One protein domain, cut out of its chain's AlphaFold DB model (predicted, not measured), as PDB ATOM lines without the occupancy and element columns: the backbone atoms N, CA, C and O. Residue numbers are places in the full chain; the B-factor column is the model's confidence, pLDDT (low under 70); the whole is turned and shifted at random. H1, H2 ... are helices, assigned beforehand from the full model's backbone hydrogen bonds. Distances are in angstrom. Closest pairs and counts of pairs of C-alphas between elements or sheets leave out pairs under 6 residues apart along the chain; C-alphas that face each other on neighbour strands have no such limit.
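This is residues 2 to 49 of the 208 residues of the protein "Abi family protein" of Limosilactobacillus albertensis (UniProt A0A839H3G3). One helix, H1, runs along one side of a zigzag row of three shorter helices, H2, H3 and H4, and crosses H3 and H4 at wide angles. H1 makes a corner with H2 at one end of the row, passes H3 with residues 8 to 11 and packs on H4 at the other end with residues 3 to 7; neighbours in the row run opposite ways, and H3 and H4 are only loosely together. The printed part has 48 residues with four named helices, in the order H1, H2, H3, H4, and no named strand; the class is all helix. It is compact, with a radius of gyration of the C-alphas of 10.4 A, and elongated in outline, 31 by 17 by 15 A.

The printed part begins at Asn 2. H1, residues 3 to 14, is the longest helix, 16.2 A from its first C-alpha at (-21.841, -24.187, 35.804) to its last. H2, residues 16 to 25, begins with C-alpha 16 at (-4.284, -22.089, 47.183) and is 13.9 A long. H3, residues 30 to 36, is 10.1 A long. H4, residues 39 to 48, is 14.2 A long and ends with C-alpha 48 at (-20.006, -22.918, 26.242).

H1 is the hub, touching the three other helices. H1 and H2 touch only at the corner by their link, with residues 11 to 13 of H1; their closest C-alphas, of Lys 12 and Ala 18, are 5.3 A apart, and their lines are about perpendicular at 86 degrees. H1 and H3 only just touch, with 3 pairs of C-alphas within 8 A; the closest, of Ala 11 and Ile 36, are 6.5 A apart, and the lines are about perpendicular at 73 degrees. H1 and H4 touch at a steep tilt of 47 degrees, opposite ways, with the closest C-alphas, of Phe 4 and Ser 41, 5.1 A apart. H2 and H3 form a helical hairpin and touch at a shallow tilt of 23 degrees, opposite ways; their closest C-alphas, of Ala 18 and Ile 32, are 7.1 A apart. H3 and H4 are close but not clearly touching, with the closest C-alphas, of Ala 34 and Met 42, 7.0 A apart; their shallow tilt of 34 degrees, opposite ways, is only just short of steep. H2 and H4 are apart. The helix packing is mostly crossed, but only just: of the pairs H1 and H3, H1 and H4, and H2 and H3, 1 is at a shallow tilt. In H1, H2, H3 and H4 every O i to N i+4 pair is within hydrogen-bond range.

The two C-alphas farthest apart, those of Glu 24 and Ser 47, are 30.6 A apart, while those of Asn 2 and Leu 49, the first and last printed, are 11.5 A apart. The printed part has no cut, and the links H1 to H2, H2 to H3 and H3 to H4 are tight. The mean pLDDT of the printed part is 90.2, and residue 2 is under 70.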
ATOM      1  N   ASN A   2     -23.718 -20.109  34.148       68.06
ATOM      2  CA  ASN A   2     -22.977 -21.233  33.545       68.06
ATOM      3  C   ASN A   2     -22.231 -22.014  34.644       68.06
ATOM      4  O   ASN A   2     -21.418 -21.405  35.335       68.06
ATOM      5  N   ASP A   3     -22.467 -23.323  34.780       79.81
ATOM      6  CA  ASP A   3     -21.841 -24.187  35.804       79.81
ATOM      7  C   ASP A   3     -20.307 -24.065  35.832       79.81
ATOM      8  O   ASP A   3     -19.674 -24.178  36.877       79.81
ATOM      9  N   PHE A   4     -19.701 -23.779  34.675       83.44
ATOM     10  CA  PHE A   4     -18.277 -23.475  34.557       83.44
ATOM     11  C   PHE A   4     -17.867 -22.182  35.280       83.44
ATOM     12  O   PHE A   4     -16.877 -22.182  36.002       83.44
ATOM     13  N   ILE A   5     -18.618 -21.089  35.111       86.31
ATOM     14  CA  ILE A   5     -18.301 -19.803  35.752       86.31
ATOM     15  C   ILE A   5     -18.365 -19.955  37.269       86.31
ATOM     16  O   ILE A   5     -17.465 -19.494  37.960       86.31
ATOM     17  N   GLN A   6     -19.376 -20.669  37.773       89.44
ATOM     18  CA  GLN A   6     -19.467 -20.962  39.201       89.44
ATOM     19  C   GLN A   6     -18.270 -21.792  39.677       89.44
ATOM     20  O   GLN A   6     -17.640 -21.429  40.663       89.44
ATOM     21  N   ALA A   7     -17.895 -22.845  38.941       89.88
ATOM     22  CA  ALA A   7     -16.733 -23.662  39.285       89.88
ATOM     23  C   ALA A   7     -15.428 -22.847  39.334       89.88
ATOM     24  O   ALA A   7     -14.582 -23.102  40.187       89.88
ATOM     25  N   ILE A   8     -15.266 -21.855  38.452       90.25
ATOM     26  CA  ILE A   8     -14.123 -20.937  38.481       90.25
ATOM     27  C   ILE A   8     -14.173 -20.032  39.711       90.25
ATOM     28  O   ILE A   8     -13.165 -19.913  40.404       90.25
ATOM     29  N   GLU A   9     -15.315 -19.412  40.008       91.19
ATOM     30  CA  GLU A   9     -15.453 -18.549  41.187       91.19
ATOM     31  C   GLU A   9     -15.214 -19.318  42.494       91.19
ATOM     32  O   GLU A   9     -14.486 -18.840  43.368       91.19
ATOM     33  N   ASP A  10     -15.715 -20.548  42.594       90.81
ATOM     34  CA  ASP A  10     -15.463 -21.429  43.735       90.81
ATOM     35  C   ASP A  10     -13.972 -21.795  43.836       90.81
ATOM     36  O   ASP A  10     -13.379 -21.776  44.920       90.81
ATOM     37  N   ALA A  11     -13.323 -22.091  42.705       87.56
ATOM     38  CA  ALA A  11     -11.911 -22.458  42.673       87.56
ATOM     39  C   ALA A  11     -10.993 -21.293  43.075       87.56
ATOM     40  O   ALA A  11     -10.008 -21.512  43.783       87.56
ATOM     41  N   LYS A  12     -11.338 -20.047  42.718       89.88
ATOM     42  CA  LYS A  12     -10.626 -18.839  43.182       89.88
ATOM     43  C   LYS A  12     -10.624 -18.714  44.709       89.88
ATOM     44  O   LYS A  12      -9.661 -18.209  45.280       89.88
ATOM     45  N   GLN A  13     -11.684 -19.176  45.371       89.19
ATOM     46  CA  GLN A  13     -11.823 -19.097  46.827       89.19
ATOM     47  C   GLN A  13     -11.202 -20.292  47.555       89.19
ATOM     48  O   GLN A  13     -10.723 -20.139  48.676       89.19
ATOM     49  N   THR A  14     -11.197 -21.471  46.936       90.12
ATOM     50  CA  THR A  14     -10.837 -22.734  47.604       90.12
ATOM     51  C   THR A  14      -9.435 -23.244  47.259       90.12
ATOM     52  O   THR A  14      -8.818 -23.927  48.078       90.12
ATOM     53  N   SER A  15      -8.890 -22.900  46.087       92.50
ATOM     54  CA  SER A  15      -7.568 -23.353  45.645       92.50
ATOM     55  C   SER A  15      -6.464 -22.380  46.053       92.50
ATOM     56  O   SER A  15      -6.429 -21.232  45.611       92.50
ATOM     57  N   LYS A  16      -5.485 -22.867  46.826       92.75
ATOM     58  CA  LYS A  16      -4.284 -22.089  47.183       92.75
ATOM     59  C   LYS A  16      -3.472 -21.668  45.955       92.75
ATOM     60  O   LYS A  16      -2.878 -20.595  45.964       92.75
ATOM     61  N   ILE A  17      -3.461 -22.497  44.908       91.50
ATOM     62  CA  ILE A  17      -2.765 -22.196  43.650       91.50
ATOM     63  C   ILE A  17      -3.455 -21.015  42.965       91.50
ATOM     64  O   ILE A  17      -2.797 -20.044  42.603       91.50
ATOM     65  N   ALA A  18      -4.786 -21.044  42.866       91.88
ATOM     66  CA  ALA A  18      -5.543 -19.943  42.275       91.88
ATOM     67  C   ALA A  18      -5.349 -18.635  43.052       91.88
ATOM     68  O   ALA A  18      -5.096 -17.593  42.455       91.88
ATOM     69  N   GLN A  19      -5.402 -18.699  44.386       94.25
ATOM     70  CA  GLN A  19      -5.166 -17.544  45.253       94.25
ATOM     71  C   GLN A  19      -3.763 -16.953  45.073       94.25
ATOM     72  O   GLN A  19      -3.619 -15.733  45.081       94.25
ATOM     73  N   HIS A  20      -2.742 -17.799  44.899       93.81
ATOM     74  CA  HIS A  20      -1.376 -17.351  44.639       93.81
ATOM     75  C   HIS A  20      -1.292 -16.538  43.343       93.81
ATOM     76  O   HIS A  20      -0.861 -15.389  43.388       93.81
ATOM     77  N   TYR A  21      -1.783 -17.076  42.223       93.88
ATOM     78  CA  TYR A  21      -1.755 -16.374  40.935       93.88
ATOM     79  C   TYR A  21      -2.558 -15.071  40.953       93.88
ATOM     80  O   TYR A  21      -2.081 -14.039  40.495       93.88
ATOM     81  N   ILE A  22      -3.738 -15.068  41.574       93.50
ATOM     82  CA  ILE A  22      -4.555 -13.851  41.679       93.50
ATOM     83  C   ILE A  22      -3.847 -12.779  42.509       93.50
ATOM     84  O   ILE A  22      -3.930 -11.598  42.184       93.50
ATOM     85  N   LYS A  23      -3.162 -13.175  43.586       94.69
ATOM     86  CA  LYS A  23      -2.455 -12.242  44.463       94.69
ATOM     87  C   LYS A  23      -1.197 -11.670  43.805       94.69
ATOM     88  O   LYS A  23      -0.956 -10.475  43.942       94.69
ATOM     89  N   GLU A  24      -0.404 -12.507  43.143       94.38
ATOM     90  CA  GLU A  24       0.896 -12.107  42.590       94.38
ATOM     91  C   GLU A  24       0.784 -11.522  41.170       94.38
ATOM     92  O   GLU A  24       1.498 -10.578  40.842       94.38
ATOM     93  N   GLU A  25      -0.134 -12.025  40.337       91.69
ATOM     94  CA  GLU A  25      -0.282 -11.635  38.922       91.69
ATOM     95  C   GLU A  25      -1.578 -10.856  38.631       91.69
ATOM     96  O   GLU A  25      -1.765 -10.328  37.532       91.69
ATOM     97  N   GLY A  26      -2.492 -10.744  39.601       92.56
ATOM     98  CA  GLY A  26      -3.743  -9.990  39.460       92.56
ATOM     99  C   GLY A  26      -4.827 -10.688  38.630       92.56
ATOM    100  O   GLY A  26      -5.909 -10.128  38.441       92.56
ATOM    101  N   ASN A  27      -4.581 -11.901  38.134       92.12
ATOM    102  CA  ASN A  27      -5.548 -12.698  37.386       92.12
ATOM    103  C   ASN A  27      -5.372 -14.207  37.652       92.12
ATOM    104  O   ASN A  27      -4.458 -14.637  38.347       92.12
ATOM    105  N   LEU A  28      -6.298 -15.017  37.131       91.00
ATOM    106  CA  LEU A  28      -6.180 -16.474  37.123       91.00
ATOM    107  C   LEU A  28      -5.903 -16.927  35.685       91.00
ATOM    108  O   LEU A  28      -6.812 -16.825  34.852       91.00
ATOM    109  N   PRO A  29      -4.696 -17.423  35.373       90.94
ATOM    110  CA  PRO A  29      -4.388 -17.882  34.029       90.94
ATOM    111  C   PRO A  29      -5.267 -19.069  33.590       90.94
ATOM    112  O   PRO A  29      -5.542 -19.955  34.408       90.94
ATOM    113  N   PRO A  30      -5.677 -19.156  32.308       87.50
ATOM    114  CA  PRO A  30      -6.553 -20.228  31.823       87.50
ATOM    115  C   PRO A  30      -6.009 -21.652  32.014       87.50
ATOM    116  O   PRO A  30      -6.791 -22.568  32.257       87.50
ATOM    117  N   TRP A  31      -4.689 -21.856  31.941       89.06
ATOM    118  CA  TRP A  31      -4.080 -23.174  32.173       89.06
ATOM    119  C   TRP A  31      -4.156 -23.593  33.646       89.06
ATOM    120  O   TRP A  31      -4.485 -24.736  33.932       89.06
ATOM    121  N   ILE A  32      -3.978 -22.656  34.585       90.75
ATOM    122  CA  ILE A  32      -4.190 -22.914  36.019       90.75
ATOM    123  C   ILE A  32      -5.670 -23.173  36.299       90.75
ATOM    124  O   ILE A  32      -6.014 -24.082  37.049       90.75
ATOM    125  N   ALA A  33      -6.563 -22.402  35.672       89.75
ATOM    126  CA  ALA A  33      -8.002 -22.618  35.771       89.75
ATOM    127  C   ALA A  33      -8.403 -24.033  35.320       89.75
ATOM    128  O   ALA A  33      -9.227 -24.666  35.976       89.75
ATOM    129  N   ALA A  34      -7.800 -24.545  34.244       88.12
ATOM    130  CA  ALA A  34      -8.023 -25.910  33.784       88.12
ATOM    131  C   ALA A  34      -7.537 -26.963  34.797       88.12
ATOM    132  O   ALA A  34      -8.188 -27.988  34.947       88.12
ATOM    133  N   GLU A  35      -6.452 -26.724  35.535       87.62
ATOM    134  CA  GLU A  35      -5.923 -27.689  36.515       87.62
ATOM    135  C   GLU A  35      -6.768 -27.816  37.791       87.62
ATOM    136  O   GLU A  35      -6.786 -28.867  38.432       87.62
ATOM    137  N   ILE A  36      -7.460 -26.746  38.185       90.12
ATOM    138  CA  ILE A  36      -8.147 -26.673  39.486       90.12
ATOM    139  C   ILE A  36      -9.639 -27.013  39.416       90.12
ATOM    140  O   ILE A  36     -10.261 -27.235  40.456       90.12
ATOM    141  N   ILE A  37     -10.231 -27.037  38.220       90.88
ATOM    142  CA  ILE A  37     -11.642 -27.386  38.033       90.88
ATOM    143  C   ILE A  37     -11.818 -28.870  37.717       90.88
ATOM    144  O   ILE A  37     -10.930 -29.553  37.214       90.88
ATOM    145  N   SER A  38     -13.018 -29.388  37.980       90.88
ATOM    146  CA  SER A  38     -13.338 -30.772  37.635       90.88
ATOM    147  C   SER A  38     -13.374 -30.987  36.116       90.88
ATOM    148  O   SER A  38     -13.728 -30.084  35.357       90.88
ATOM    149  N   PHE A  39     -13.131 -32.221  35.663       90.19
ATOM    150  CA  PHE A  39     -13.299 -32.575  34.248       90.19
ATOM    151  C   PHE A  39     -14.721 -32.284  33.729       90.19
ATOM    152  O   PHE A  39     -14.887 -31.835  32.601       90.19
ATOM    153  N   GLY A  40     -15.757 -32.450  34.563       91.31
ATOM    154  CA  GLY A  40     -17.127 -32.070  34.194       91.31
ATOM    155  C   GLY A  40     -17.277 -30.570  33.931       91.31
ATOM    156  O   GLY A  40     -17.912 -30.165  32.960       91.31
ATOM    157  N   SER A  41     -16.620 -29.740  34.741       91.81
ATOM    158  CA  SER A  41     -16.553 -28.293  34.521       91.81
ATOM    159  C   SER A  41     -15.823 -27.952  33.216       91.81
ATOM    160  O   SER A  41     -16.257 -27.042  32.516       91.81
ATOM    161  N   MET A  42     -14.778 -28.703  32.841       91.69
ATOM    162  CA  MET A  42     -14.098 -28.539  31.543       91.69
ATOM    163  C   MET A  42     -14.994 -28.917  30.356       91.69
ATOM    164  O   MET A  42     -15.021 -28.207  29.355       91.69
ATOM    165  N   VAL A  43     -15.774 -29.996  30.461       92.62
ATOM    166  CA  VAL A  43     -16.740 -30.394  29.416       92.62
ATOM    167  C   VAL A  43     -17.823 -29.324  29.236       92.62
ATOM    168  O   VAL A  43     -18.187 -28.973  28.106       92.62
ATOM    169  N   ASN A  44     -18.293 -28.738  30.340       91.62
ATOM    170  CA  ASN A  44     -19.213 -27.602  30.311       91.62
ATOM    171  C   ASN A  44     -18.564 -26.355  29.697       91.62
ATOM    172  O   ASN A  44     -19.207 -25.657  28.912       91.62
ATOM    173  N   TRP A  45     -17.287 -26.097  29.996       92.00
ATOM    174  CA  TRP A  45     -16.530 -25.008  29.379       92.00
ATOM    175  C   TRP A  45     -16.453 -25.180  27.862       92.00
ATOM    176  O   TRP A  45     -16.865 -24.278  27.134       92.00
ATOM    177  N   TYR A  46     -16.050 -26.360  27.378       92.75
ATOM    178  CA  TYR A  46     -16.050 -26.674  25.948       92.75
ATOM    179  C   TYR A  46     -17.433 -26.456  25.319       92.75
ATOM    180  O   TYR A  46     -17.552 -25.868  24.245       92.75
ATOM    181  N   SER A  47     -18.500 -26.876  25.999       91.31
ATOM    182  CA  SER A  47     -19.874 -26.702  25.515       91.31
ATOM    183  C   SER A  47     -20.285 -25.232  25.389       91.31
ATOM    184  O   SER A  47     -21.044 -24.899  24.474       91.31
ATOM    185  N   ALA A  48     -19.751 -24.357  26.245       91.44
ATOM    186  CA  ALA A  48     -20.006 -22.918  26.242       91.44
ATOM    187  C   ALA A  48     -19.183 -22.133  25.203       91.44
ATOM    188  O   ALA A  48     -19.542 -20.997  24.900       91.44
ATOM    189  N   LEU A  49     -18.119 -22.722  24.641       93.12
ATOM    190  CA  LEU A  49     -17.308 -22.082  23.601       93.12
ATOM    191  C   LEU A  49     -18.139 -21.737  22.353       93.12
ATOM    192  O   LEU A  49     -19.071 -22.462  21.962       93.12
TER     193      LEU A  49